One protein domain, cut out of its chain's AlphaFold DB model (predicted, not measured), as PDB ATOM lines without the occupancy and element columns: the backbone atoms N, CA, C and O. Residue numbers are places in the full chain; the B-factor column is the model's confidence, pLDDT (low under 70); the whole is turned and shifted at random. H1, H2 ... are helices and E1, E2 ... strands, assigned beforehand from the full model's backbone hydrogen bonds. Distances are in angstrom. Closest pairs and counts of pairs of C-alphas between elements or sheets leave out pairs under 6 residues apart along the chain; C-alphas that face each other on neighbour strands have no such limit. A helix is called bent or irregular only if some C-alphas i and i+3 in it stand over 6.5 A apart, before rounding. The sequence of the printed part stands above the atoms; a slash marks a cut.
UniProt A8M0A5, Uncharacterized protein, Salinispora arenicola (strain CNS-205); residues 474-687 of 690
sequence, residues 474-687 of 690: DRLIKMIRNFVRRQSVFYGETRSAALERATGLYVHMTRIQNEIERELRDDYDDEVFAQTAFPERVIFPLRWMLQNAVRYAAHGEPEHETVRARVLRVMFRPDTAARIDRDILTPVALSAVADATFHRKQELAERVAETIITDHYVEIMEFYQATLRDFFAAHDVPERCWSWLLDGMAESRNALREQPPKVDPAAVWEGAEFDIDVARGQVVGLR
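AT A GLANCE: This is residues 474 to 687 of the 690 residues of an uncharacterized protein of Salinispora arenicola (strain CNS-205) (UniProt A8M0A5). A long, kinked helix, H3, runs through the middle and links two groups of parts: near its first end a loose group of H1, H2 and the small hairpin E1 and E2, and round its last part a cluster of H4, H5, H6 and H7. H8 leads away to one side, with H9 folded back beside it. The printed part has 214 residues, with ten named helices, H1 to H10, followed by strands E1 and E2 in one antiparallel sheet; the class is mostly helix. It is only just compact, close to loose, with a radius of gyration of the C-alphas of 19.8 A, and spans 56 by 50 by 28 A.

HOW THE PARTS SIT: E1, residues 674 to 677, and E2, residues 682 to 686, form an antiparallel hairpin at 146 degrees, with N 675 and O 685 2.9 A apart and N 684 and O 675 2.8 A apart, within hydrogen-bond range. The closest C-alphas of H2, residues 510 to 522, and E2 are those of Arg 511 and Val 684, 6.1 A apart. H1, residues 474 to 484, touches H2 at a steep tilt of 48 degrees, closest at C-alphas 474 and 513, 6.4 A. H3, residues 526 to 553, is the hub; with residues 528 to 536 alone it touches H1, closest at C-alphas 533 and 480, 5.5 A. With residues 542 to 551 alone it touches H7, residues 598 to 615, closest at C-alphas 547 and 606, 4.8 A. H3 and H4, residues 557 to 571, form a helical hairpin, closest at C-alphas 553 and 560, 3.8 A. H6, residues 587 to 595, and H7 form another, closest at C-alphas 593 and 601, 5.1 A. H5, residues 574 to 584, touches H4, closest at C-alphas 577 and 568, 5.3 A. H8, residues 617 to 634, only just touches H4, with 3 pairs of C-alphas within 8 A, closest at C-alphas 623 and 571, 5.8 A. H9, residues 639 to 646, is close to H8 but not clearly touching, closest at C-alphas 646 and 625, 6.0 A. H10, residues 665 to 668, is likewise close to H1, closest at C-alphas 668 and 482, 7.4 A. Every O i to N i+4 pair is within hydrogen-bond range in H1, H5, H6, H7 and H8, against 7 of 9 in H2, 18 of 24 in H3, 8 of 11 in H4 and 2 of 4 in H9; H10 is too short for such a pair.

IN THESE COORDINATES: H1 begins at C-alpha 474 (104.107, 152.830, 168.164). H3 is 39.2 A long, with a kink of 36 degrees near residue 533, H7 26.2 A and H8 25.5 A. H2, H3 and H9 are irregular: C-alphas 511 and 514 are 8.0 A apart, 531 and 534 7.2 A, and 641 and 644 7.5 A. E2 ends at C-alpha 686 (110.140, 165.374, 171.548).

THE WHOLE: The two C-alphas farthest apart, of Glu 557 and Arg 687, are 57.3 A apart. The printed part has no cut; the links H1 to H2, 25 residues, and H9 to H10, 18 residues, are long. The mean pLDDT of the printed part is 83.6, and residues 488 to 508 and 659 to 672 are under 70.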
ATOM      1  N   ASP A 474     102.906 152.000 168.006       79.12
ATOM      2  CA  ASP A 474     104.107 152.830 168.164       79.12
ATOM      3  C   ASP A 474     105.223 152.438 167.171       79.12
ATOM      4  O   ASP A 474     105.805 153.295 166.493       79.12
ATOM      5  N   ARG A 475     105.452 151.134 166.983       76.94
ATOM      6  CA  ARG A 475     106.427 150.598 166.029       76.94
ATOM      7  C   ARG A 475     106.024 150.872 164.583       76.94
ATOM      8  O   ARG A 475     106.886 151.214 163.768       76.94
ATOM      9  N   LEU A 476     104.734 150.760 164.259       82.62
ATOM     10  CA  LEU A 476     104.199 151.113 162.942       82.62
ATOM     11  C   LEU A 476     104.422 152.602 162.654       82.62
ATOM     12  O   LEU A 476     104.929 152.957 161.590       82.62
ATOM     13  N   ILE A 477     104.111 153.461 163.622       84.81
ATOM     14  CA  ILE A 477     104.280 154.912 163.523       84.81
ATOM     15  C   ILE A 477     105.752 155.261 163.296       84.81
ATOM     16  O   ILE A 477     106.075 156.005 162.368       84.81
ATOM     17  N   LYS A 478     106.672 154.678 164.074       79.06
ATOM     18  CA  LYS A 478     108.114 154.889 163.878       79.06
ATOM     19  C   LYS A 478     108.585 154.419 162.507       79.06
ATOM     20  O   LYS A 478     109.357 155.119 161.854       79.06
ATOM     21  N   MET A 479     108.112 153.260 162.058       79.81
ATOM     22  CA  MET A 479     108.435 152.734 160.736       79.81
ATOM     23  C   MET A 479     108.020 153.719 159.630       79.81
ATOM     24  O   MET A 479     108.842 154.045 158.776       79.81
ATOM     25  N   ILE A 480     106.802 154.269 159.698       85.25
ATOM     26  CA  ILE A 480     106.304 155.278 158.752       85.25
ATOM     27  C   ILE A 480     107.189 156.533 158.766       85.25
ATOM     28  O   ILE A 480     107.652 156.966 157.711       85.25
ATOM     29  N   ARG A 481     107.498 157.090 159.945       83.31
ATOM     30  CA  ARG A 481     108.382 158.271 160.070       83.31
ATOM     31  C   ARG A 481     109.752 158.036 159.438       83.31
ATOM     32  O   ARG A 481     110.266 158.904 158.733       83.31
ATOM     33  N   ASN A 482     110.333 156.862 159.678       78.69
ATOM     34  CA  ASN A 482     111.634 156.492 159.130       78.69
ATOM     35  C   ASN A 482     111.600 156.435 157.599       78.69
ATOM     36  O   ASN A 482     112.524 156.930 156.954       78.69
ATOM     37  N   PHE A 483     110.528 155.896 157.009       80.75
ATOM     38  CA  PHE A 483     110.355 155.905 155.556       80.75
ATOM     39  C   PHE A 483     110.328 157.331 155.000       80.75
ATOM     40  O   PHE A 483     111.082 157.651 154.081       80.75
ATOM     41  N   VAL A 484     109.537 158.216 155.610       81.44
ATOM     42  CA  VAL A 484     109.383 159.615 155.170       81.44
ATOM     43  C   VAL A 484     110.692 160.393 155.235       81.44
ATOM     44  O   VAL A 484     111.001 161.192 154.352       81.44
ATOM     45  N   ARG A 485     111.528 160.104 156.231       79.81
ATOM     46  CA  ARG A 485     112.847 160.728 156.390       79.81
ATOM     47  C   ARG A 485     113.940 160.104 155.530       79.81
ATOM     48  O   ARG A 485     115.104 160.464 155.681       79.81
ATOM     49  N   ARG A 486     113.592 159.165 154.640       75.56
ATOM     50  CA  ARG A 486     114.548 158.368 153.848       75.56
ATOM     51  C   ARG A 486     115.559 157.625 154.722       75.56
ATOM     52  O   ARG A 486     116.660 157.308 154.290       75.56
ATOM     53  N   GLN A 487     115.155 157.324 155.951       71.81
ATOM     54  CA  GLN A 487     115.878 156.537 156.939       71.81
ATOM     55  C   GLN A 487     115.387 155.084 156.902       71.81
ATOM     56  O   GLN A 487     115.217 154.439 157.939       71.81
ATOM     57  N   SER A 488     115.102 154.566 155.701       65.62
ATOM     58  CA  SER A 488     114.572 153.215 155.540       65.62
ATOM     59  C   SER A 488     115.666 152.197 155.860       65.62
ATOM     60  O   SER A 488     116.441 151.778 155.004       65.62
ATOM     61  N   VAL A 489     115.715 151.767 157.126       57.53
ATOM     62  CA  VAL A 489     116.646 150.740 157.636       57.53
ATOM     63  C   VAL A 489     116.509 149.391 156.924       57.53
ATOM     64  O   VAL A 489     117.320 148.491 157.139       57.53
ATOM     65  N   PHE A 490     115.486 149.241 156.082       56.91
ATOM     66  CA  PHE A 490     115.154 148.040 155.325       56.91
ATOM     67  C   PHE A 490     115.966 147.890 154.028       56.91
ATOM     68  O   PHE A 490     115.990 146.796 153.451       56.91
ATOM     69  N   TYR A 491     116.672 148.944 153.605       50.16
ATOM     70  CA  TYR A 491     117.507 148.977 152.407       50.16
ATOM     71  C   TYR A 491     118.902 149.487 152.809       50.16
ATOM     72  O   TYR A 491     119.073 150.640 153.185       50.16
ATOM     73  N   GLY A 492     119.916 148.610 152.835       48.19
ATOM     74  CA  GLY A 492     121.191 148.964 153.476       48.19
ATOM     75  C   GLY A 492     122.269 147.884 153.513       48.19
ATOM     76  O   GLY A 492     122.152 146.849 152.858       48.19
ATOM     77  N   GLU A 493     123.305 148.106 154.330       45.31
ATOM     78  CA  GLU A 493     124.236 147.065 154.838       45.31
ATOM     79  C   GLU A 493     123.537 146.065 155.780       45.31
ATOM     80  O   GLU A 493     124.099 145.084 156.248       45.31
ATOM     81  N   THR A 494     122.248 146.295 155.979       45.47
ATOM     82  CA  THR A 494     121.391 145.742 157.005       45.47
ATOM     83  C   THR A 494     120.443 144.691 156.456       45.47
ATOM     84  O   THR A 494     119.539 144.288 157.175       45.47
ATOM     85  N   ARG A 495     120.619 144.263 155.191       52.44
ATOM     86  CA  ARG A 495     119.851 143.197 154.505       52.44
ATOM     87  C   ARG A 495     119.747 141.931 155.365       52.44
ATOM     88  O   ARG A 495     120.460 141.827 156.355       52.44
ATOM     89  N   SER A 496     118.847 141.005 154.994       48.03
ATOM     90  CA  SER A 496     118.360 139.789 155.711       48.03
ATOM     91  C   SER A 496     119.227 139.181 156.838       48.03
ATOM     92  O   SER A 496     118.662 138.755 157.842       48.03
ATOM     93  N   ALA A 497     120.543 139.262 156.734       48.56
ATOM     94  CA  ALA A 497     121.586 138.983 157.711       48.56
ATOM     95  C   ALA A 497     121.612 139.792 159.041       48.56
ATOM     96  O   ALA A 497     121.816 139.181 160.087       48.56
ATOM     97  N   ALA A 498     121.438 141.123 159.066       49.56
ATOM     98  CA  ALA A 498     121.879 141.923 160.228       49.56
ATOM     99  C   ALA A 498     120.755 142.288 161.222       49.56
ATOM    100  O   ALA A 498     119.649 142.687 160.839       49.56
ATOM    101  N   LEU A 499     121.042 142.176 162.525       48.47
ATOM    102  CA  LEU A 499     120.147 142.538 163.639       48.47
ATOM    103  C   LEU A 499     119.993 144.064 163.826       48.47
ATOM    104  O   LEU A 499     119.143 144.538 164.576       48.47
ATOM    105  N   GLU A 500     120.743 144.837 163.046       49.88
ATOM    106  CA  GLU A 500     120.684 146.293 163.023       49.88
ATOM    107  C   GLU A 500     119.332 146.840 162.558       49.88
ATOM    108  O   GLU A 500     118.891 147.862 163.072       49.88
ATOM    109  N   ARG A 501     118.622 146.114 161.681       51.53
ATOM    110  CA  ARG A 501     117.229 146.421 161.299       51.53
ATOM    111  C   ARG A 501     116.278 146.406 162.482       51.53
ATOM    112  O   ARG A 501     115.461 147.313 162.613       51.53
ATOM    113  N   ALA A 502     116.374 145.368 163.318       49.41
ATOM    114  CA  ALA A 502     115.552 145.256 164.513       49.41
ATOM    115  C   ALA A 502     115.940 146.397 165.444       49.41
ATOM    116  O   ALA A 502     115.134 147.270 165.685       49.41
ATOM    117  N   THR A 503     117.214 146.571 165.779       49.19
ATOM    118  CA  THR A 503     117.647 147.725 166.575       49.19
ATOM    119  C   THR A 503     117.624 149.057 165.817       49.19
ATOM    120  O   THR A 503     118.355 149.928 166.240       49.19
ATOM    121  N   GLY A 504     116.876 149.241 164.719       49.09
ATOM    122  CA  GLY A 504     116.578 150.513 164.027       49.09
ATOM    123  C   GLY A 504     115.226 151.128 164.439       49.09
ATOM    124  O   GLY A 504     114.991 152.332 164.338       49.09
ATOM    125  N   LEU A 505     114.325 150.284 164.954       53.66
ATOM    126  CA  LEU A 505     112.895 150.574 165.087       53.66
ATOM    127  C   LEU A 505     112.379 150.713 166.533       53.66
ATOM    128  O   LEU A 505     111.196 150.949 166.697       53.66
ATOM    129  N   TYR A 506     113.212 150.625 167.578       58.84
ATOM    130  CA  TYR A 506     112.716 150.365 168.949       58.84
ATOM    131  C   TYR A 506     113.316 151.290 170.015       58.84
ATOM    132  O   TYR A 506     114.070 150.852 170.881       58.84
ATOM    133  N   VAL A 507     113.082 152.600 169.928       60.78
ATOM    134  CA  VAL A 507     113.129 153.344 171.196       60.78
ATOM    135  C   VAL A 507     111.723 153.161 171.728       60.78
ATOM    136  O   VAL A 507     110.800 153.373 170.945       60.78
ATOM    137  N   HIS A 508     111.537 152.752 172.981       67.12
ATOM    138  CA  HIS A 508     110.184 152.735 173.539       67.12
ATOM    139  C   HIS A 508     109.630 154.162 173.502       67.12
ATOM    140  O   HIS A 508     110.221 155.075 174.088       67.12
ATOM    141  N   MET A 509     108.529 154.348 172.769       74.38
ATOM    142  CA  MET A 509     107.874 155.644 172.566       74.38
ATOM    143  C   MET A 509     106.533 155.739 173.295       74.38
ATOM    144  O   MET A 509     105.827 156.727 173.120       74.38
ATOM    145  N   THR A 510     106.188 154.755 174.128       74.56
ATOM    146  CA  THR A 510     104.907 154.668 174.843       74.56
ATOM    147  C   THR A 510     104.558 155.969 175.577       74.56
ATOM    148  O   THR A 510     103.413 156.409 175.547       74.56
ATOM    149  N   ARG A 511     105.557 156.666 176.145       78.62
ATOM    150  CA  ARG A 511     105.377 157.968 176.819       78.62
ATOM    151  C   ARG A 511     104.936 159.112 175.909       78.62
ATOM    152  O   ARG A 511     104.295 160.032 176.400       78.62
ATOM    153  N   ILE A 512     105.308 159.074 174.633       79.38
ATOM    154  CA  ILE A 512     105.003 160.114 173.639       79.38
ATOM    155  C   ILE A 512     104.026 159.615 172.564       79.38
ATOM    156  O   ILE A 512     103.940 160.193 171.479       79.38
ATOM    157  N   GLN A 513     103.335 158.496 172.824       82.69
ATOM    158  CA  GLN A 513     102.500 157.813 171.838       82.69
ATOM    159  C   GLN A 513     101.402 158.738 171.284       82.69
ATOM    160  O   GLN A 513     101.170 158.779 170.078       82.69
ATOM    161  N   ASN A 514     100.780 159.549 172.139       86.06
ATOM    162  CA  ASN A 514      99.721 160.473 171.731       86.06
ATOM    163  C   ASN A 514     100.237 161.612 170.836       86.06
ATOM    164  O   ASN A 514      99.519 162.105 169.966       86.06
ATOM    165  N   GLU A 515     101.463 162.078 171.066       87.12
ATOM    166  CA  GLU A 515     102.119 163.124 170.291       87.12
ATOM    167  C   GLU A 515     102.468 162.625 168.889       87.12
ATOM    168  O   GLU A 515     102.171 163.302 167.907       87.12
ATOM    169  N   ILE A 516     103.033 161.421 168.778       85.38
ATOM    170  CA  ILE A 516     103.393 160.836 167.480       85.38
ATOM    171  C   ILE A 516     102.167 160.378 166.681       85.38
ATOM    172  O   ILE A 516     102.166 160.516 165.460       85.38
ATOM    173  N   GLU A 517     101.117 159.868 167.338       89.88
ATOM    174  CA  GLU A 517      99.846 159.525 166.682       89.88
ATOM    175  C   GLU A 517      99.203 160.776 166.076       89.88
ATOM    176  O   GLU A 517      98.715 160.747 164.948       89.88
ATOM    177  N   ARG A 518      99.260 161.895 166.807       90.69
ATOM    178  CA  ARG A 518      98.776 163.197 166.344       90.69
ATOM    179  C   ARG A 518      99.591 163.729 165.174       90.69
ATOM    180  O   ARG A 518      98.987 164.133 164.193       90.69
ATOM    181  N   GLU A 519     100.923 163.674 165.245       89.31
ATOM    182  CA  GLU A 519     101.783 164.069 164.121       89.31
ATOM    183  C   GLU A 519     101.401 163.298 162.845       89.31
ATOM    184  O   GLU A 519     101.203 163.905 161.800       89.31
ATOM    185  N   LEU A 520     101.228 161.974 162.904       90.19
ATOM    186  CA  LEU A 520     100.875 161.201 161.704       90.19
ATOM    187  C   LEU A 520      99.462 161.474 161.188       90.19
ATOM    188  O   LEU A 520      99.238 161.438 159.980       90.19
ATOM    189  N   ARG A 521      98.500 161.698 162.084       92.88
ATOM    190  CA  ARG A 521      97.113 161.969 161.696       92.88
ATOM    191  C   ARG A 521      96.953 163.365 161.094       92.88
ATOM    192  O   ARG A 521      96.239 163.510 160.096       92.88
ATOM    193  N   ASP A 522      97.610 164.351 161.701       91.44
ATOM    194  CA  ASP A 522      97.348 165.771 161.475       91.44
ATOM    195  C   ASP A 522      98.399 166.426 160.548       91.44
ATOM    196  O   ASP A 522      98.039 167.330 159.799       91.44
ATOM    197  N   ASP A 523      99.660 165.958 160.535       90.88
ATOM    198  CA  ASP A 523     100.752 166.590 159.764       90.88
ATOM    199  C   ASP A 523     101.117 165.853 158.455       90.88
ATOM    200  O   ASP A 523     101.864 166.399 157.640       90.88
ATOM    201  N   TYR A 524     100.672 164.603 158.252       92.69
ATOM    202  CA  TYR A 524     101.068 163.774 157.099       92.69
ATOM    203  C   TYR A 524      99.892 163.601 156.135       92.69
ATOM    204  O   TYR A 524      98.954 162.853 156.422       92.69
ATOM    205  N   ASP A 525      99.985 164.227 154.964       93.88
ATOM    206  CA  ASP A 525      99.018 164.052 153.876       93.88
ATOM    207  C   ASP A 525      99.034 162.619 153.314       93.88
ATOM    208  O   ASP A 525     100.055 161.925 153.349       93.88
ATOM    209  N   ASP A 526      97.921 162.176 152.721       95.19
ATOM    210  CA  ASP A 526      97.792 160.823 152.148       95.19
ATOM    211  C   ASP A 526      98.803 160.537 151.033       95.19
ATOM    212  O   ASP A 526      99.208 159.393 150.832       95.19
ATOM    213  N   GLU A 527      99.269 161.573 150.330       94.88
ATOM    214  CA  GLU A 527     100.311 161.446 149.308       94.88
ATOM    215  C   GLU A 527     101.604 160.858 149.891       94.88
ATOM    216  O   GLU A 527     102.264 160.039 149.250       94.88
ATOM    217  N   VAL A 528     101.938 161.193 151.141       92.75
ATOM    218  CA  VAL A 528     103.095 160.620 151.840       92.75
ATOM    219  C   VAL A 528     102.920 159.111 152.022       92.75
ATOM    220  O   VAL A 528     103.860 158.336 151.817       92.75
ATOM    221  N   PHE A 529     101.707 158.673 152.356       94.38
ATOM    222  CA  PHE A 529     101.387 157.255 152.476       94.38
ATOM    223  C   PHE A 529     101.422 156.558 151.113       94.38
ATOM    224  O   PHE A 529     102.024 155.491 150.999       94.38
ATOM    225  N   ALA A 530     100.867 157.188 150.077       93.88
ATOM    226  CA  ALA A 530     100.825 156.666 148.713       93.88
ATOM    227  C   ALA A 530     102.222 156.464 148.114       93.88
ATOM    228  O   ALA A 530     102.531 155.416 147.548       93.88
ATOM    229  N   GLN A 531     103.075 157.481 148.241       90.62
ATOM    230  CA  GLN A 531     104.375 157.520 147.575       90.62
ATOM    231  C   GLN A 531     105.467 156.835 148.388       90.62
ATOM    232  O   GLN A 531     106.417 156.307 147.815       90.62
ATOM    233  N   THR A 532     105.355 156.838 149.718       88.00
ATOM    234  CA  THR A 532     106.448 156.404 150.593       88.00
ATOM    235  C   THR A 532     106.032 155.246 151.487       88.00
ATOM    236  O   THR A 532     106.585 154.157 151.366       88.00
ATOM    237  N   ALA A 533     105.055 155.442 152.372       89.31
ATOM    238  CA  ALA A 533     104.852 154.494 153.464       89.31
ATOM    239  C   ALA A 533     104.225 153.157 153.024       89.31
ATOM    240  O   ALA A 533     104.718 152.101 153.427       89.31
ATOM    241  N   PHE A 534     103.194 153.172 152.173       92.44
ATOM    242  CA  PHE A 534     102.561 151.948 151.675       92.44
ATOM    243  C   PHE A 534     103.508 151.094 150.806       92.44
ATOM    244  O   PHE A 534     103.657 149.905 151.113       92.44
ATOM    245  N   PRO A 535     104.199 151.655 149.783       89.94
ATOM    246  CA  PRO A 535     105.140 150.891 148.960       89.94
ATOM    247  C   PRO A 535     106.245 150.202 149.766       89.94
ATOM    248  O   PRO A 535     106.641 149.084 149.447       89.94
ATOM    249  N   GLU A 536     106.753 150.851 150.813       85.69
ATOM    250  CA  GLU A 536     107.783 150.273 151.680       85.69
ATOM    251  C   GLU A 536     107.191 149.172 152.578       85.69
ATOM    252  O   GLU A 536     107.784 148.099 152.730       85.69
ATOM    253  N   ARG A 537     105.989 149.405 153.130       85.75
ATOM    254  CA  ARG A 537     105.302 148.467 154.029       85.75
ATOM    255  C   ARG A 537     104.983 147.136 153.337       85.75
ATOM    256  O   ARG A 537     105.258 146.088 153.913       85.75
ATOM    257  N   VAL A 538     104.448 147.162 152.110       87.31
ATOM    258  CA  VAL A 538     103.982 145.948 151.405       87.31
ATOM    259  C   VAL A 538     105.124 145.031 150.950       87.31
ATOM    260  O   VAL A 538     105.001 143.808 150.978       87.31
ATOM    261  N   ILE A 539     106.268 145.599 150.570       84.88
ATOM    262  CA  ILE A 539     107.411 144.844 150.042       84.88
ATOM    263  C   ILE A 539     108.041 143.930 151.095       84.88
ATOM    264  O   ILE A 539     108.508 142.832 150.776       84.88
ATOM    265  N   PHE A 540     108.097 144.389 152.343       75.69
ATOM    266  CA  PHE A 540     108.826 143.714 153.410       75.69
ATOM    267  C   PHE A 540     108.366 142.262 153.657       75.69
ATOM    268  O   PHE A 540     109.202 141.357 153.541       75.69
ATOM    269  N   PRO A 541     107.079 141.982 153.941       79.50
ATOM    270  CA  PRO A 541     106.624 140.607 154.139       79.50
ATOM    271  C   PRO A 541     106.693 139.770 152.856       79.50
ATOM    272  O   PRO A 541     107.003 138.582 152.931       79.50
ATOM    273  N   LEU A 542     106.489 140.372 151.678       85.75
ATOM    274  CA  LEU A 542     106.565 139.663 150.396       85.75
ATOM    275  C   LEU A 542     107.959 139.089 150.137       85.75
ATOM    276  O   LEU A 542     108.082 137.921 149.763       85.75
ATOM    277  N   ARG A 543     109.014 139.881 150.386       84.94
ATOM    278  CA  ARG A 543     110.407 139.407 150.297       84.94
ATOM    279  C   ARG A 543     110.613 138.195 151.184       84.94
ATOM    280  O   ARG A 543     111.156 137.196 150.730       84.94
ATOM    281  N   TRP A 544     110.146 138.272 152.423       79.44
ATOM    282  CA  TRP A 544     110.338 137.219 153.408       79.44
ATOM    283  C   TRP A 544     109.597 135.923 153.045       79.44
ATOM    284  O   TRP A 544     110.185 134.839 153.073       79.44
ATOM    285  N   MET A 545     108.330 136.035 152.650       85.62
ATOM    286  CA  MET A 545     107.503 134.909 152.214       85.62
ATOM    287  C   MET A 545     108.105 134.210 150.988       85.62
ATOM    288  O   MET A 545     108.318 132.995 151.003       85.62
ATOM    289  N   LEU A 546     108.436 134.973 149.941       91.06
ATOM    290  CA  LEU A 546     108.972 134.421 148.694       91.06
ATOM    291  C   LEU A 546     110.393 133.880 148.864       91.06
ATOM    292  O   LEU A 546     110.708 132.822 148.329       91.06
ATOM    293  N   GLN A 547     111.238 134.529 149.665       88.69
ATOM    294  CA  GLN A 547     112.581 134.039 149.977       88.69
ATOM    295  C   GLN A 547     112.547 132.643 150.607       88.69
ATOM    296  O   GLN A 547     113.326 131.769 150.231       88.69
ATOM    297  N   ASN A 548     111.652 132.405 151.564       86.38
ATOM    298  CA  ASN A 548     111.527 131.088 152.184       86.38
ATOM    299  C   ASN A 548     110.928 130.053 151.228       86.38
ATOM    300  O   ASN A 548     111.359 128.900 151.238       86.38
ATOM    301  N   ALA A 549     109.990 130.457 150.367       90.00
ATOM    302  CA  ALA A 549     109.478 129.592 149.309       90.00
ATOM    303  C   ALA A 549     110.601 129.161 148.346       90.00
ATOM    304  O   ALA A 549     110.748 127.973 148.076       90.00
ATOM    305  N   VAL A 550     111.467 130.086 147.916       92.62
ATOM    306  CA  VAL A 550     112.643 129.779 147.078       92.62
ATOM    307  C   VAL A 550     113.589 128.802 147.778       92.62
ATOM    308  O   VAL A 550     114.044 127.835 147.170       92.62
ATOM    309  N   ARG A 551     113.869 129.010 149.071       89.31
ATOM    310  CA  ARG A 551     114.702 128.081 149.856       89.31
ATOM    311  C   ARG A 551     114.105 126.674 149.892       89.31
ATOM    312  O   ARG A 551     114.864 125.708 149.875       89.31
ATOM    313  N   TYR A 552     112.778 126.557 149.927       89.69
ATOM    314  CA  TYR A 552     112.071 125.274 149.888       89.69
ATOM    315  C   TYR A 552     112.114 124.606 148.544       89.69
ATOM    316  O   TYR A 552     112.522 123.452 148.481       89.69
ATOM    317  N   ALA A 553     111.859 125.351 147.477       92.12
ATOM    318  CA  ALA A 553     112.037 124.838 146.128       92.12
ATOM    319  C   ALA A 553     113.453 124.275 145.892       92.12
ATOM    320  O   ALA A 553     113.614 123.286 145.188       92.12
ATOM    321  N   ALA A 554     114.480 124.848 146.528       92.94
ATOM    322  CA  ALA A 554     115.866 124.405 146.381       92.94
ATOM    323  C   ALA A 554     116.195 123.037 147.024       92.94
ATOM    324  O   ALA A 554     117.326 122.573 146.892       92.94
ATOM    325  N   HIS A 555     115.267 122.381 147.729       88.19
ATOM    326  CA  HIS A 555     115.512 121.048 148.299       88.19
ATOM    327  C   HIS A 555     115.382 119.897 147.305       88.19
ATOM    328  O   HIS A 555     116.006 118.856 147.511       88.19
ATOM    329  N   GLY A 556     114.611 120.085 146.238       89.75
ATOM    330  CA  GLY A 556     114.328 119.041 145.269       89.75
ATOM    331  C   GLY A 556     113.014 119.282 144.536       89.75
ATOM    332  O   GLY A 556     112.250 120.192 144.859       89.75
ATOM    333  N   GLU A 557     112.745 118.441 143.537       91.75
ATOM    334  CA  GLU A 557     111.527 118.537 142.725       91.75
ATOM    335  C   GLU A 557     110.219 118.417 143.542       91.75
ATOM    336  O   GLU A 557     109.289 119.173 143.255       91.75
ATOM    337  N   PRO A 558     110.100 117.556 144.579       90.62
ATOM    338  CA  PRO A 558     108.876 117.485 145.385       90.62
ATOM    339  C   PRO A 558     108.555 118.794 146.124       90.62
ATOM    340  O   PRO A 558     107.404 119.250 146.153       90.62
ATOM    341  N   GLU A 559     109.567 119.424 146.719       90.56
ATOM    342  CA  GLU A 559     109.419 120.709 147.396       90.56
ATOM    343  C   GLU A 559     109.164 121.836 146.393       90.56
ATOM    344  O   GLU A 559     108.331 122.708 146.648       90.56
ATOM    345  N   HIS A 560     109.802 121.782 145.222       92.38
ATOM    346  CA  HIS A 560     109.560 122.724 144.136       92.38
ATOM    347  C   HIS A 560     108.114 122.670 143.622       92.38
ATOM    348  O   HIS A 560     107.456 123.710 143.563       92.38
ATOM    349  N   GLU A 561     107.561 121.480 143.357       92.00
ATOM    350  CA  GLU A 561     106.149 121.330 142.968       92.00
ATOM    351  C   GLU A 561     105.212 121.843 144.068       92.00
ATOM    352  O   GLU A 561     104.195 122.476 143.786       92.00
ATOM    353  N   THR A 562     105.573 121.650 145.338       90.56
ATOM    354  CA  THR A 562     104.796 122.194 146.456       90.56
ATOM    355  C   THR A 562     104.768 123.728 146.432       90.56
ATOM    356  O   THR A 562     103.703 124.319 146.630       90.56
ATOM    357  N   VAL A 563     105.901 124.389 146.167       92.31
ATOM    358  CA  VAL A 563     105.975 125.856 146.015       92.31
ATOM    359  C   VAL A 563     105.167 126.317 144.805       92.31
ATOM    360  O   VAL A 563     104.378 127.259 144.911       92.31
ATOM    361  N   ARG A 564     105.299 125.621 143.674       93.75
ATOM    362  CA  ARG A 564     104.535 125.893 142.454       93.75
ATOM    363  C   ARG A 564     103.031 125.841 142.724       93.75
ATOM    364  O   ARG A 564     102.312 126.779 142.385       93.75
ATOM    365  N   ALA A 565     102.562 124.783 143.383       92.31
ATOM    366  CA  ALA A 565     101.146 124.548 143.637       92.31
ATOM    367  C   ALA A 565     100.548 125.452 144.724       92.31
ATOM    368  O   ALA A 565      99.429 125.927 144.557       92.31
ATOM    369  N   ARG A 566     101.264 125.676 145.833       91.81
ATOM    370  CA  ARG A 566     100.713 126.333 147.036       91.81
ATOM    371  C   ARG A 566     101.125 127.789 147.220       91.81
ATOM    372  O   ARG A 566     100.610 128.436 148.121       91.81
ATOM    373  N   VAL A 567     102.070 128.284 146.423       93.56
ATOM    374  CA  VAL A 567     102.541 129.675 146.494       93.56
ATOM    375  C   VAL A 567     102.369 130.344 145.139       93.56
ATOM    376  O   VAL A 567     101.585 131.280 145.018       93.56
ATOM    377  N   LEU A 568     103.041 129.843 144.095       95.50
ATOM    378  CA  LEU A 568     103.060 130.538 142.806       95.50
ATOM    379  C   LEU A 568     101.683 130.573 142.138       95.50
ATOM    380  O   LEU A 568     101.252 131.635 141.714       95.50
ATOM    381  N   ARG A 569     100.962 129.444 142.092       94.81
ATOM    382  CA  ARG A 569      99.601 129.388 141.521       94.81
ATOM    383  C   ARG A 569      98.543 130.138 142.340       94.81
ATOM    384  O   ARG A 569      97.459 130.373 141.824       94.81
ATOM    385  N   VAL A 570      98.837 130.465 143.601       94.56
ATOM    386  CA  VAL A 570      97.941 131.256 144.461       94.56
ATOM    387  C   VAL A 570      98.168 132.748 144.225       94.56
ATOM    388  O   VAL A 570      97.210 133.498 144.081       94.56
ATOM    389  N   MET A 571      99.434 133.173 144.157       95.25
ATOM    390  CA  MET A 571      99.804 134.586 144.016       95.25
ATOM    391  C   MET A 571      99.789 135.090 142.569       95.25
ATOM    392  O   MET A 571      99.640 136.287 142.348       95.25
ATOM    393  N   PHE A 572      99.975 134.203 141.591       96.88
ATOM    394  CA  PHE A 572     100.147 134.562 140.186       96.88
ATOM    395  C   PHE A 572      99.220 133.745 139.280       96.88
ATOM    396  O   PHE A 572      98.902 132.582 139.542       96.88
ATOM    397  N   ARG A 573      98.840 134.342 138.153       95.81
ATOM    398  CA  ARG A 573      98.161 133.704 137.027       95.81
ATOM    399  C   ARG A 573      98.989 132.518 136.520       95.81
ATOM    400  O   ARG A 573     100.223 132.559 136.574       95.81
ATOM    401  N   PRO A 574      98.342 131.489 135.940       96.00
ATOM    402  CA  PRO A 574      99.026 130.276 135.490       96.00
ATOM    403  C   PRO A 574     100.236 130.522 134.576       96.00
ATOM    404  O   PRO A 574     101.288 129.917 134.782       96.00
ATOM    405  N   ASP A 575     100.121 131.447 133.617       96.56
ATOM    406  CA  ASP A 575     101.205 131.762 132.679       96.56
ATOM    407  C   ASP A 575     102.386 132.459 133.364       96.56
ATOM    408  O   ASP A 575     103.544 132.157 133.067       96.56
ATOM    409  N   THR A 576     102.118 133.365 134.310       96.88
ATOM    410  CA  THR A 576     103.168 134.017 135.098       96.88
ATOM    411  C   THR A 576     103.849 133.022 136.026       96.88
ATOM    412  O   THR A 576     105.077 132.982 136.063       96.88
ATOM    413  N   ALA A 577     103.088 132.167 136.713       96.69
ATOM    414  CA  ALA A 577     103.652 131.113 137.549       96.69
ATOM    415  C   ALA A 577     104.583 130.191 136.736       96.69
ATOM    416  O   ALA A 577     105.696 129.905 137.172       96.69
ATOM    417  N   ALA A 578     104.177 129.794 135.522       95.56
ATOM    418  CA  ALA A 578     105.007 128.997 134.617       95.56
ATOM    419  C   ALA A 578     106.257 129.749 134.122       95.56
ATOM    420  O   ALA A 578     107.316 129.147 133.946       95.56
ATOM    421  N   ARG A 579     106.164 131.067 133.903       96.81
ATOM    422  CA  ARG A 579     107.320 131.906 133.555       96.81
ATOM    423  C   ARG A 579     108.304 132.047 134.710       96.81
ATOM    424  O   ARG A 579     109.495 131.903 134.475       96.81
ATOM    425  N   ILE A 580     107.828 132.294 135.931       97.38
ATOM    426  CA  ILE A 580     108.680 132.359 137.128       97.38
ATOM    427  C   ILE A 580     109.449 131.044 137.280       97.38
ATOM    428  O   ILE A 580     110.661 131.062 137.476       97.38
ATOM    429  N   ASP A 581     108.761 129.914 137.126       94.25
ATOM    430  CA  ASP A 581     109.346 128.575 137.190       94.25
ATOM    431  C   ASP A 581     110.449 128.365 136.135       94.25
ATOM    432  O   ASP A 581     111.566 127.959 136.451       94.25
ATOM    433  N   ARG A 582     110.159 128.724 134.879       95.00
ATOM    434  CA  ARG A 582     111.067 128.531 133.741       95.00
ATOM    435  C   ARG A 582     112.248 129.503 133.723       95.00
ATOM    436  O   ARG A 582     113.347 129.100 133.351       95.00
ATOM    437  N   ASP A 583     112.014 130.771 134.056       96.75
ATOM    438  CA  ASP A 583     112.956 131.868 133.803       96.75
ATOM    439  C   ASP A 583     113.714 132.300 135.071       96.75
ATOM    440  O   ASP A 583     114.850 132.760 134.972       96.75
ATOM    441  N   ILE A 584     113.114 132.147 136.260       96.75
ATOM    442  CA  ILE A 584     113.677 132.630 137.533       96.75
ATOM    443  C   ILE A 584     114.088 131.461 138.437       96.75
ATOM    444  O   ILE A 584     115.248 131.385 138.850       96.75
ATOM    445  N   LEU A 585     113.186 130.511 138.708       95.81
ATOM    446  CA  LEU A 585     113.448 129.313 139.526       95.81
ATOM    447  C   LEU A 585     114.136 128.199 138.721       95.81
ATOM    448  O   LEU A 585     113.811 127.019 138.825       95.81
ATOM    449  N   THR A 586     115.123 128.585 137.916       94.94
ATOM    450  CA  THR A 586     115.871 127.658 137.062       94.94
ATOM    451  C   THR A 586     116.639 126.620 137.892       94.94
ATOM    452  O   THR A 586     117.053 126.917 139.020       94.94
ATOM    453  N   PRO A 587     116.964 125.442 137.320       93.81
ATOM    454  CA  PRO A 587     117.816 124.457 137.990       93.81
ATOM    455  C   PRO A 587     119.150 125.040 138.478       93.81
ATOM    456  O   PRO A 587     119.636 124.676 139.545       93.81
ATOM    457  N   VAL A 588     119.722 125.994 137.734       94.38
ATOM    458  CA  VAL A 588     120.965 126.684 138.109       94.38
ATOM    459  C   VAL A 588     120.761 127.564 139.344       94.38
ATOM    460  O   VAL A 588     121.568 127.511 140.271       94.38
ATOM    461  N   ALA A 589     119.684 128.355 139.384       94.25
ATOM    462  CA  ALA A 589     119.379 129.222 140.521       94.25
ATOM    463  C   ALA A 589     119.081 128.406 141.789       94.25
ATOM    464  O   ALA A 589     119.618 128.707 142.857       94.25
ATOM    465  N   LEU A 590     118.277 127.346 141.664       94.69
ATOM    466  CA  LEU A 590     117.937 126.466 142.780       94.69
ATOM    467  C   LEU A 590     119.158 125.687 143.288       94.69
ATOM    468  O   LEU A 590     119.361 125.643 144.498       94.69
ATOM    469  N   SER A 591     120.027 125.172 142.405       93.88
ATOM    470  CA  SER A 591     121.290 124.530 142.818       93.88
ATOM    471  C   SER A 591     122.200 125.513 143.550       93.88
ATOM    472  O   SER A 591     122.708 125.199 144.621       93.88
ATOM    473  N   ALA A 592     122.342 126.748 143.054       93.94
ATOM    474  CA  ALA A 592     123.157 127.762 143.724       93.94
ATOM    475  C   ALA A 592     122.662 128.063 145.153       93.94
ATOM    476  O   ALA A 592     123.469 128.259 146.063       93.94
ATOM    477  N   VAL A 593     121.341 128.082 145.369       92.56
ATOM    478  CA  VAL A 593     120.749 128.199 146.713       92.56
ATOM    479  C   VAL A 593     120.977 126.920 147.528       92.56
ATOM    480  O   VAL A 593     121.288 127.005 148.716       92.56
ATOM    481  N   ALA A 594     120.842 125.739 146.927       90.19
ATOM    482  CA  ALA A 594     121.023 124.453 147.594       90.19
ATOM    483  C   ALA A 594     122.465 124.226 148.083       90.19
ATOM    484  O   ALA A 594     122.657 123.688 149.175       90.19
ATOM    485  N   ASP A 595     123.461 124.698 147.338       89.81
ATOM    486  CA  ASP A 595     124.881 124.436 147.605       89.81
ATOM    487  C   ASP A 595     125.526 125.457 148.561       89.81
ATOM    488  O   ASP A 595     126.617 125.238 149.085       89.81
ATOM    489  N   ALA A 596     124.863 126.588 148.818       88.25
ATOM    490  CA  ALA A 596     125.410 127.652 149.657       88.25
ATOM    491  C   ALA A 596     125.381 127.334 151.170       88.25
ATOM    492  O   ALA A 596     124.583 126.537 151.663       88.25
ATOM    493  N   THR A 597     126.233 128.005 151.953       79.81
ATOM    494  CA  THR A 597     126.193 127.974 153.431       79.81
ATOM    495  C   THR A 597     124.888 128.570 153.957       79.81
ATOM    496  O   THR A 597     124.279 129.393 153.279       79.81
ATOM    497  N   PHE A 598     124.453 128.207 155.173       75.62
ATOM    498  CA  PHE A 598     123.120 128.575 155.686       75.62
ATOM    499  C   PHE A 598     122.799 130.077 155.552       75.62
ATOM    500  O   PHE A 598     121.757 130.439 155.004       75.62
ATOM    501  N   HIS A 599     123.726 130.950 155.958       72.50
ATOM    502  CA  HIS A 599     123.574 132.403 155.836       72.50
ATOM    503  C   HIS A 599     123.557 132.872 154.371       72.50
ATOM    504  O   HIS A 599     122.745 133.711 153.984       72.50
ATOM    505  N   ARG A 600     124.399 132.290 153.510       80.44
ATOM    506  CA  ARG A 600     124.477 132.671 152.097       80.44
ATOM    507  C   ARG A 600     123.266 132.184 151.300       80.44
ATOM    508  O   ARG A 600     122.861 132.870 150.359       80.44
ATOM    509  N   LYS A 601     122.640 131.065 151.700       84.31
ATOM    510  CA  LYS A 601     121.357 130.594 151.145       84.31
ATOM    511  C   LYS A 601     120.273 131.648 151.307       84.31
ATOM    512  O   LYS A 601     119.544 131.915 150.357       84.31
ATOM    513  N   GLN A 602     120.181 132.242 152.502       81.31
ATOM    514  CA  GLN A 602     119.207 133.283 152.810       81.31
ATOM    515  C   GLN A 602     119.363 134.448 151.824       81.31
ATOM    516  O   GLN A 602     118.420 134.772 151.108       81.31
ATOM    517  N   GLU A 603     120.565 135.000 151.688       82.06
ATOM    518  CA  GLU A 603     120.832 136.118 150.775       82.06
ATOM    519  C   GLU A 603     120.601 135.780 149.292       82.06
ATOM    520  O   GLU A 603     120.140 136.626 148.528       82.06
ATOM    521  N   LEU A 604     120.958 134.568 148.855       89.19
ATOM    522  CA  LEU A 604     120.724 134.119 147.478       89.19
ATOM    523  C   LEU A 604     119.228 134.011 147.183       89.19
ATOM    524  O   LEU A 604     118.768 134.549 146.180       89.19
ATOM    525  N   ALA A 605     118.474 133.371 148.073       89.56
ATOM    526  CA  ALA A 605     117.035 133.225 147.923       89.56
ATOM    527  C   ALA A 605     116.295 134.567 148.009       89.56
ATOM    528  O   ALA A 605     115.306 134.761 147.311       89.56
ATOM    529  N   GLU A 606     116.790 135.511 148.817       87.38
ATOM    530  CA  GLU A 606     116.255 136.876 148.867       87.38
ATOM    531  C   GLU A 606     116.410 137.576 147.521       87.38
ATOM    532  O   GLU A 606     115.451 138.160 147.036       87.38
ATOM    533  N   ARG A 607     117.581 137.470 146.879       89.06
ATOM    534  CA  ARG A 607     117.800 138.051 145.545       89.06
ATOM    535  C   ARG A 607     116.860 137.458 144.502       89.06
ATOM    536  O   ARG A 607     116.316 138.195 143.692       89.06
ATOM    537  N   VAL A 608     116.645 136.143 144.540       94.12
ATOM    538  CA  VAL A 608     115.679 135.478 143.652       94.12
ATOM    539  C   VAL A 608     114.259 135.990 143.919       94.12
ATOM    540  O   VAL A 608     113.545 136.329 142.978       94.12
ATOM    541  N   ALA A 609     113.860 136.116 145.187       92.69
ATOM    542  CA  ALA A 609     112.566 136.676 145.567       92.69
ATOM    543  C   ALA A 609     112.401 138.139 145.119       92.69
ATOM    544  O   ALA A 609     111.347 138.508 144.611       92.69
ATOM    545  N   GLU A 610     113.440 138.965 145.251       91.62
ATOM    546  CA  GLU A 610     113.449 140.350 144.770       91.62
ATOM    547  C   GLU A 610     113.278 140.432 143.252       91.62
ATOM    548  O   GLU A 610     112.560 141.317 142.790       91.62
ATOM    549  N   THR A 611     113.866 139.508 142.483       94.44
ATOM    550  CA  THR A 611     113.625 139.403 141.035       94.44
ATOM    551  C   THR A 611     112.160 139.089 140.746       94.44
ATOM    552  O   THR A 611     111.540 139.800 139.962       94.44
ATOM    553  N   ILE A 612     111.566 138.103 141.435       96.12
ATOM    554  CA  ILE A 612     110.135 137.775 141.284       96.12
ATOM    555  C   ILE A 612     109.272 139.012 141.565       96.12
ATOM    556  O   ILE A 612     108.415 139.367 140.758       96.12
ATOM    557  N   ILE A 613     109.521 139.696 142.686       94.31
ATOM    558  CA  ILE A 613     108.752 140.883 143.083       94.31
ATOM    559  C   ILE A 613     108.938 142.012 142.074       94.31
ATOM    560  O   ILE A 613     107.980 142.689 141.716       94.31
ATOM    561  N   THR A 614     110.164 142.229 141.612       93.50
ATOM    562  CA  THR A 614     110.487 143.303 140.676       93.50
ATOM    563  C   THR A 614     109.844 143.072 139.319       93.50
ATOM    564  O   THR A 614     109.253 144.009 138.783       93.50
ATOM    565  N   ASP A 615     109.912 141.859 138.778       95.62
ATOM    566  CA  ASP A 615     109.450 141.546 137.423       95.62
ATOM    567  C   ASP A 615     107.927 141.385 137.343       95.62
ATOM    568  O   ASP A 615     107.331 141.675 136.304       95.62
ATOM    569  N   HIS A 616     107.288 140.998 138.452       95.69
ATOM    570  CA  HIS A 616     105.859 140.670 138.511       95.69
ATOM    571  C   HIS A 616     105.062 141.534 139.505       95.69
ATOM    572  O   HIS A 616     103.984 141.142 139.944       95.69
ATOM    573  N   TYR A 617     105.559 142.730 139.846       94.75
ATOM    574  CA  TYR A 617     104.959 143.586 140.881       94.75
ATOM    575  C   TYR A 617     103.484 143.933 140.651       94.75
ATOM    576  O   TYR A 617     102.694 143.894 141.586       94.75
ATOM    577  N   VAL A 618     103.102 144.246 139.409       95.12
ATOM    578  CA  VAL A 618     101.709 144.586 139.064       95.12
ATOM    579  C   VAL A 618     100.769 143.452 139.461       95.12
ATOM    580  O   VAL A 618      99.751 143.682 140.099       95.12
ATOM    581  N   GLU A 619     101.149 142.216 139.159       95.75
ATOM    582  CA  GLU A 619     100.349 141.031 139.456       95.75
ATOM    583  C   GLU A 619     100.320 140.701 140.954       95.75
ATOM    584  O   GLU A 619      99.303 140.252 141.473       95.75
ATOM    585  N   ILE A 620     101.393 141.013 141.687       95.81
ATOM    586  CA  ILE A 620     101.390 140.966 143.156       95.81
ATOM    587  C   ILE A 620     100.378 141.964 143.730       95.81
ATOM    588  O   ILE A 620      99.661 141.642 144.676       95.81
ATOM    589  N   MET A 621     100.291 143.168 143.163       96.88
ATOM    590  CA  MET A 621      99.306 144.162 143.591       96.88
ATOM    591  C   MET A 621      97.877 143.781 143.178       96.88
ATOM    592  O   MET A 621      96.940 144.028 143.937       96.88
ATOM    593  N   GLU A 622      97.694 143.106 142.042       96.31
ATOM    594  CA  GLU A 622      96.417 142.474 141.686       96.31
ATOM    595  C   GLU A 622      96.035 141.375 142.695       96.31
ATOM    596  O   GLU A 622      94.878 141.300 143.110       96.31
ATOM    597  N   PHE A 623      96.995 140.559 143.151       96.62
ATOM    598  CA  PHE A 623      96.777 139.580 144.220       96.62
ATOM    599  C   PHE A 623      96.413 140.253 145.551       96.62
ATOM    600  O   PHE A 623      95.495 139.798 146.233       96.62
ATOM    601  N   TYR A 624      97.056 141.372 145.899       97.00
ATOM    602  CA  TYR A 624      96.690 142.185 147.063       97.00
ATOM    603  C   TYR A 624      95.230 142.663 146.981       97.00
ATOM    604  O   TYR A 624      94.461 142.479 147.927       97.00
ATOM    605  N   GLN A 625      94.815 143.211 145.833       97.31
ATOM    606  CA  GLN A 625      93.426 143.620 145.598       97.31
ATOM    607  C   GLN A 625      92.457 142.435 145.681       97.31
ATOM    608  O   GLN A 625      91.402 142.552 146.300       97.31
ATOM    609  N   ALA A 626      92.790 141.303 145.054       97.06
ATOM    610  CA  ALA A 626      91.956 140.105 145.068       97.06
ATOM    611  C   ALA A 626      91.773 139.561 146.490       97.06
ATOM    612  O   ALA A 626      90.653 139.244 146.874       97.06
ATOM    613  N   THR A 627      92.846 139.548 147.280       98.00
ATOM    614  CA  THR A 627      92.837 139.118 148.683       98.00
ATOM    615  C   THR A 627      91.929 140.006 149.531       98.00
ATOM    616  O   THR A 627      91.090 139.497 150.264       98.00
ATOM    617  N   LEU A 628      92.041 141.335 149.415       98.06
ATOM    618  CA  LEU A 628      91.157 142.239 150.160       98.06
ATOM    619  C   LEU A 628      89.706 142.167 149.680       98.06
ATOM    620  O   LEU A 628      88.795 142.225 150.500       98.06
ATOM    621  N   ARG A 629      89.473 142.008 148.373       98.06
ATOM    622  CA  ARG A 629      88.127 141.797 147.823       98.06
ATOM    623  C   ARG A 629      87.490 140.533 148.399       98.06
ATOM    624  O   ARG A 629      86.334 140.582 148.806       98.06
ATOM    625  N   ASP A 630      88.239 139.434 148.440       98.44
ATOM    626  CA  ASP A 630      87.781 138.166 149.008       98.44
ATOM    627  C   ASP A 630      87.509 138.299 150.513       98.44
ATOM    628  O   ASP A 630      86.435 137.926 150.976       98.44
ATOM    629  N   PHE A 631      88.402 138.968 151.253       97.88
ATOM    630  CA  PHE A 631      88.191 139.292 152.664       97.88
ATOM    631  C   PHE A 631      86.896 140.085 152.882       97.88
ATOM    632  O   PHE A 631      86.081 139.724 153.730       97.88
ATOM    633  N   PHE A 632      86.676 141.160 152.122       97.81
ATOM    634  CA  PHE A 632      85.478 141.983 152.261       97.81
ATOM    635  C   PHE A 632      84.201 141.225 151.896       97.81
ATOM    636  O   PHE A 632      83.194 141.393 152.582       97.81
ATOM    637  N   ALA A 633      84.247 140.377 150.867       96.50
ATOM    638  CA  ALA A 633      83.130 139.521 150.486       96.50
ATOM    639  C   ALA A 633      82.811 138.489 151.577       96.50
ATOM    640  O   ALA A 633      81.655 138.356 151.964       96.50
ATOM    641  N   ALA A 634      83.828 137.821 152.130       95.31
ATOM    642  CA  ALA A 634      83.670 136.834 153.199       95.31
ATOM    643  C   ALA A 634      83.127 137.426 154.512       95.31
ATOM    644  O   ALA A 634      82.595 136.696 155.343       95.31
ATOM    645  N   HIS A 635      83.251 138.744 154.695       93.88
ATOM    646  CA  HIS A 635      82.750 139.468 155.863       93.88
ATOM    647  C   HIS A 635      81.530 140.351 155.557       93.88
ATOM    648  O   HIS A 635      81.192 141.211 156.374       93.88
ATOM    649  N   ASP A 636      80.887 140.167 154.400       94.19
ATOM    650  CA  ASP A 636      79.679 140.886 153.975       94.19
ATOM    651  C   ASP A 636      79.812 142.423 153.986       94.19
ATOM    652  O   ASP A 636      78.853 143.147 154.270       94.19
ATOM    653  N   VAL A 637      81.002 142.958 153.679       95.62
ATOM    654  CA  VAL A 637      81.205 144.413 153.596       95.62
ATOM    655  C   VAL A 637      80.621 144.934 152.282       95.62
ATOM    656  O   VAL A 637      81.066 144.505 151.211       95.62
ATOM    657  N   PRO A 638      79.670 145.889 152.311       94.62
ATOM    658  CA  PRO A 638      79.067 146.414 151.091       94.62
ATOM    659  C   PRO A 638      80.117 146.995 150.139       94.62
ATOM    660  O   PRO A 638      80.937 147.812 150.548       94.62
ATOM    661  N   GLU A 639      80.043 146.639 148.854       96.12
ATOM    662  CA  GLU A 639      81.023 147.047 147.833       96.12
ATOM    663  C   GLU A 639      81.263 148.560 147.791       96.12
ATOM    664  O   GLU A 639      82.404 149.011 147.746       96.12
ATOM    665  N   ARG A 640      80.192 149.355 147.920       95.38
ATOM    666  CA  ARG A 640      80.259 150.827 147.971       95.38
ATOM    667  C   ARG A 640      81.195 151.378 149.057       95.38
ATOM    668  O   ARG A 640      81.621 152.521 148.951       95.38
ATOM    669  N   CYS A 641      81.460 150.607 150.111       95.44
ATOM    670  CA  CYS A 641      82.298 151.026 151.227       95.44
ATOM    671  C   CYS A 641      83.791 150.830 150.937       95.44
ATOM    672  O   CYS A 641      84.592 151.547 151.525       95.44
ATOM    673  N   TRP A 642      84.171 149.903 150.050       95.31
ATOM    674  CA  TRP A 642      85.575 149.518 149.862       95.31
ATOM    675  C   TRP A 642      86.075 149.534 148.417       95.31
ATOM    676  O   TRP A 642      87.287 149.549 148.223       95.31
ATOM    677  N   SER A 643      85.213 149.537 147.396       95.75
ATOM    678  CA  SER A 643      85.665 149.449 145.996       95.75
ATOM    679  C   SER A 643      86.662 150.556 145.637       95.75
ATOM    680  O   SER A 643      87.737 150.270 145.116       95.75
ATOM    681  N   TRP A 644      86.366 151.788 146.058       95.94
ATOM    682  CA  TRP A 644      87.221 152.962 145.878       95.94
ATOM    683  C   TRP A 644      88.583 152.857 146.588       95.94
ATOM    684  O   TRP A 644      89.551 153.477 146.143       95.94
ATOM    685  N   LEU A 645      88.700 152.066 147.665       96.75
ATOM    686  CA  LEU A 645      89.991 151.792 148.305       96.75
ATOM    687  C   LEU A 645      90.889 150.987 147.359       96.75
ATOM    688  O   LEU A 645      92.079 151.251 147.265       96.75
ATOM    689  N   LEU A 646      90.331 150.060 146.581       96.19
ATOM    690  CA  LEU A 646      91.130 149.175 145.730       96.19
ATOM    691  C   LEU A 646      91.523 149.785 144.378       96.19
ATOM    692  O   LEU A 646      92.408 149.242 143.714       96.19
ATOM    693  N   ASP A 647      90.916 150.900 143.970       92.81
ATOM    694  CA  ASP A 647      91.263 151.588 142.720       92.81
ATOM    695  C   ASP A 647      92.747 151.997 142.702       92.81
ATOM    696  O   ASP A 647      93.303 152.380 143.726       92.81
ATOM    697  N   GLY A 648      93.436 151.958 141.566       88.69
ATOM    698  CA  GLY A 648      94.790 152.527 141.497       88.69
ATOM    699  C   GLY A 648      95.901 151.742 142.231       88.69
ATOM    700  O   GLY A 648      97.033 152.222 142.310       88.69
ATOM    701  N   MET A 649      95.614 150.574 142.832       90.56
ATOM    702  CA  MET A 649      96.623 149.834 143.616       90.56
ATOM    703  C   MET A 649      97.693 149.172 142.741       90.56
ATOM    704  O   MET A 649      98.830 149.021 143.185       90.56
ATOM    705  N   ALA A 650      97.354 148.786 141.508       87.44
ATOM    706  CA  ALA A 650      98.299 148.193 140.558       87.44
ATOM    707  C   ALA A 650      99.344 149.213 140.066       87.44
ATOM    708  O   ALA A 650     100.456 148.847 139.686       87.44
ATOM    709  N   GLU A 651      98.992 150.496 140.126       87.38
ATOM    710  CA  GLU A 651      99.826 151.655 139.828       87.38
ATOM    711  C   GLU A 651     100.695 152.075 141.021       87.38
ATOM    712  O   GLU A 651     101.517 152.986 140.886       87.38
ATOM    713  N   SER A 652     100.553 151.411 142.178       90.38
ATOM    714  CA  SER A 652     101.434 151.631 143.320       90.38
ATOM    715  C   SER A 652     102.889 151.478 142.890       90.38
ATOM    716  O   SER A 652     103.280 150.587 142.134       90.38
ATOM    717  N   ARG A 653     103.727 152.337 143.447       89.25
ATOM    718  CA  ARG A 653     105.173 152.290 143.275       89.25
ATOM    719  C   ARG A 653     105.750 150.991 143.844       89.25
ATOM    720  O   ARG A 653     105.235 150.468 144.834       89.25
ATOM    721  N   ASN A 654     106.847 150.508 143.258       89.25
ATOM    722  CA  ASN A 654     107.657 149.419 143.807       89.25
ATOM    723  C   ASN A 654     108.943 149.985 144.422       89.25
ATOM    724  O   ASN A 654     109.889 150.297 143.694       89.25
ATOM    725  N   ALA A 655     108.999 150.056 145.752       83.88
ATOM    726  CA  ALA A 655     110.158 150.574 146.479       83.88
ATOM    727  C   ALA A 655     111.465 149.794 146.206       83.88
ATOM    728  O   ALA A 655     112.548 150.369 146.288       83.88
ATOM    729  N   LEU A 656     111.408 148.506 145.819       83.06
ATOM    730  CA  LEU A 656     112.620 147.736 145.484       83.06
ATOM    731  C   LEU A 656     113.330 148.243 144.229       83.06
ATOM    732  O   LEU A 656     114.560 148.207 144.176       83.06
ATOM    733  N   ARG A 657     112.579 148.705 143.222       84.62
ATOM    734  CA  ARG A 657     113.151 149.127 141.931       84.62
ATOM    735  C   ARG A 657     114.020 150.372 142.050       84.62
ATOM    736  O   ARG A 657     114.931 150.559 141.251       84.62
ATOM    737  N   GLU A 658     113.744 151.210 143.035       73.62
ATOM    738  CA  GLU A 658     114.369 152.525 143.161       73.62
ATOM    739  C   GLU A 658     115.734 152.505 143.838       73.62
ATOM    740  O   GLU A 658     116.443 153.507 143.794       73.62
ATOM    741  N   GLN A 659     116.105 151.372 144.443       68.12
ATOM    742  CA  GLN A 659     117.366 151.208 145.164       68.12
ATOM    743  C   GLN A 659     117.619 152.358 146.159       68.12
ATOM    744  O   GLN A 659     118.628 153.061 146.038       68.12
ATOM    745  N   PRO A 660     116.715 152.576 147.136       64.94
ATOM    746  CA  PRO A 660     116.863 153.655 148.105       64.94
ATOM    747  C   PRO A 660     118.223 153.580 148.823       64.94
ATOM    748  O   PRO A 660     118.811 152.495 148.947       64.94
ATOM    749  N   PRO A 661     118.758 154.739 149.259       64.69
ATOM    750  CA  PRO A 661     120.102 154.829 149.808       64.69
ATOM    751  C   PRO A 661     120.269 153.890 150.998       64.69
ATOM    752  O   PRO A 661     119.354 153.703 151.795       64.69
ATOM    753  N   LYS A 662     121.467 153.317 151.122       66.75
ATOM    754  CA  LYS A 662     121.804 152.483 152.271       66.75
ATOM    755  C   LYS A 662     121.853 153.347 153.527       66.75
ATOM    756  O   LYS A 662     122.635 154.292 153.575       66.75
ATOM    757  N   VAL A 663     121.054 152.997 154.529       62.53
ATOM    758  CA  VAL A 663     121.025 153.696 155.820       62.53
ATOM    759  C   VAL A 663     121.661 152.813 156.888       62.53
ATOM    760  O   VAL A 663     121.267 151.656 157.042       62.53
ATOM    761  N   ASP A 664     122.625 153.362 157.633       62.06
ATOM    762  CA  ASP A 664     123.085 152.758 158.886       62.06
ATOM    763  C   ASP A 664     121.940 152.855 159.907       62.06
ATOM    764  O   ASP A 664     121.492 153.964 160.213       62.06
ATOM    765  N   PRO A 665     121.436 151.743 160.463       57.38
ATOM    766  CA  PRO A 665     120.364 151.791 161.434       57.38
ATOM    767  C   PRO A 665     120.742 152.564 162.678       57.38
ATOM    768  O   PRO A 665     119.831 153.075 163.307       57.38
ATOM    769  N   ALA A 666     122.031 152.683 163.022       57.06
ATOM    770  CA  ALA A 666     122.499 153.554 164.096       57.06
ATOM    771  C   ALA A 666     122.128 155.026 163.841       57.06
ATOM    772  O   ALA A 666     121.669 155.697 164.763       57.06
ATOM    773  N   ALA A 667     122.200 155.496 162.591       59.53
ATOM    774  CA  ALA A 667     121.863 156.872 162.213       59.53
ATOM    775  C   ALA A 667     120.369 157.209 162.394       59.53
ATOM    776  O   ALA A 667     119.994 158.376 162.462       59.53
ATOM    777  N   VAL A 668     119.501 156.199 162.505       60.44
ATOM    778  CA  VAL A 668     118.058 156.377 162.765       60.44
ATOM    779  C   VAL A 668     117.768 156.711 164.236       60.44
ATOM    780  O   VAL A 668     116.694 157.208 164.562       60.44
ATOM    781  N   TRP A 669     118.736 156.495 165.131       56.16
ATOM    782  CA  TRP A 669     118.637 156.801 166.568       56.16
ATOM    783  C   TRP A 669     119.270 158.121 166.953       56.16
ATOM    784  O   TRP A 669     118.973 158.650 168.019       56.16
ATOM    785  N   GLU A 670     120.121 158.659 166.084       56.50
ATOM    786  CA  GLU A 670     120.744 159.971 166.255       56.50
ATOM    787  C   GLU A 670     119.769 161.120 165.990       56.50
ATOM    788  O   GLU A 670     120.188 162.276 165.941       56.50
ATOM    789  N   GLY A 671     118.476 160.808 165.830       58.66
ATOM    790  CA  GLY A 671     117.407 161.769 165.666       58.66
ATOM    791  C   GLY A 671     117.521 162.882 166.699       58.66
ATOM    792  O   GLY A 671     117.179 162.711 167.871       58.66
ATOM    793  N   ALA A 672     118.018 164.039 166.256       62.78
ATOM    794  CA  ALA A 672     118.202 165.221 167.081       62.78
ATOM    795  C   ALA A 672     116.877 165.735 167.666       62.78
ATOM    796  O   ALA A 672     116.912 166.645 168.487       62.78
ATOM    797  N   GLU A 673     115.747 165.156 167.250       70.88
ATOM    798  CA  GLU A 673     114.387 165.423 167.695       70.88
ATOM    799  C   GLU A 673     113.930 164.665 168.950       70.88
ATOM    800  O   GLU A 673     112.884 165.022 169.475       70.88
ATOM    801  N   PHE A 674     114.627 163.630 169.432       77.81
ATOM    802  CA  PHE A 674     114.178 162.881 170.616       77.81
ATOM    803  C   PHE A 674     114.965 163.256 171.871       77.81
ATOM    804  O   PHE A 674     116.198 163.329 171.860       77.81
ATOM    805  N   ASP A 675     114.252 163.412 172.984       80.31
ATOM    806  CA  ASP A 675     114.848 163.377 174.315       80.31
ATOM    807  C   ASP A 675     114.842 161.936 174.815       80.31
ATOM    808  O   ASP A 675     113.797 161.371 175.143       80.31
ATOM    809  N   ILE A 676     116.027 161.324 174.823       76.25
ATOM    810  CA  ILE A 676     116.221 159.922 175.191       76.25
ATOM    811  C   ILE A 676     116.834 159.851 176.589       76.25
ATOM    812  O   ILE A 676     117.929 160.367 176.827       76.25
ATOM    813  N   ASP A 677     116.169 159.143 177.501       78.06
ATOM    814  CA  ASP A 677     116.807 158.658 178.721       78.06
ATOM    815  C   ASP A 677     117.770 157.530 178.334       78.06
ATOM    816  O   ASP A 677     117.380 156.374 178.189       78.06
ATOM    817  N   VAL A 678     119.048 157.862 178.143       73.94
ATOM    818  CA  VAL A 678     120.089 156.911 177.715       73.94
ATOM    819  C   VAL A 678     120.325 155.799 178.748       73.94
ATOM    820  O   VAL A 678     120.811 154.722 178.394       73.94
ATOM    821  N   ALA A 679     119.995 156.037 180.022       72.94
ATOM    822  CA  ALA A 679     120.173 155.059 181.089       72.94
ATOM    823  C   ALA A 679     119.067 154.000 181.100       72.94
ATOM    824  O   ALA A 679     119.339 152.882 181.528       72.94
ATOM    825  N   ARG A 680     117.863 154.332 180.619       73.31
ATOM    826  CA  ARG A 680     116.725 153.401 180.476       73.31
ATOM    827  C   ARG A 680     116.476 152.964 179.025       73.31
ATOM    828  O   ARG A 680     115.818 151.957 178.791       73.31
ATOM    829  N   GLY A 681     117.040 153.700 178.068       70.44
ATOM    830  CA  GLY A 681     116.846 153.558 176.625       70.44
ATOM    831  C   GLY A 681     115.457 153.996 176.134       70.44
ATOM    832  O   GLY A 681     114.976 153.484 175.138       70.44
ATOM    833  N   GLN A 682     114.788 154.927 176.810       74.69
ATOM    834  CA  GLN A 682     113.392 155.299 176.532       74.69
ATOM    835  C   GLN A 682     113.286 156.722 175.969       74.69
ATOM    836  O   GLN A 682     114.010 157.607 176.429       74.69
ATOM    837  N   VAL A 683     112.368 156.976 175.024       76.81
ATOM    838  CA  VAL A 683     112.026 158.359 174.649       76.81
ATOM    839  C   VAL A 683     111.135 158.937 175.734       76.81
ATOM    840  O   VAL A 683     110.071 158.394 176.032       76.81
ATOM    841  N   VAL A 684     111.560 160.052 176.315       78.94
ATOM    842  CA  VAL A 684     110.798 160.771 177.341       78.94
ATOM    843  C   VAL A 684     110.143 162.043 176.805       78.94
ATOM    844  O   VAL A 684     109.279 162.593 177.481       78.94
ATOM    845  N   GLY A 685     110.519 162.494 175.604       81.19
ATOM    846  CA  GLY A 685     109.957 163.685 174.970       81.19
ATOM    847  C   GLY A 685     110.403 163.886 173.519       81.19
ATOM    848  O   GLY A 685     111.333 163.237 173.034       81.19
ATOM    849  N   LEU A 686     109.728 164.814 172.836       79.31
ATOM    850  CA  LEU A 686     110.140 165.374 171.548       79.31
ATOM    851  C   LEU A 686     110.817 166.730 171.798       79.31
ATOM    852  O   LEU A 686     110.263 167.578 172.495       79.31
ATOM    853  N   ARG A 687     111.987 166.957 171.204       76.50
ATOM    854  CA  ARG A 687     112.671 168.252 171.218       76.50
ATOM    855  C   ARG A 687     111.948 169.225 170.298       76.50
ATOM    856  O   ARG A 687     111.572 168.873 169.180       76.50
TER     857      ARG A 687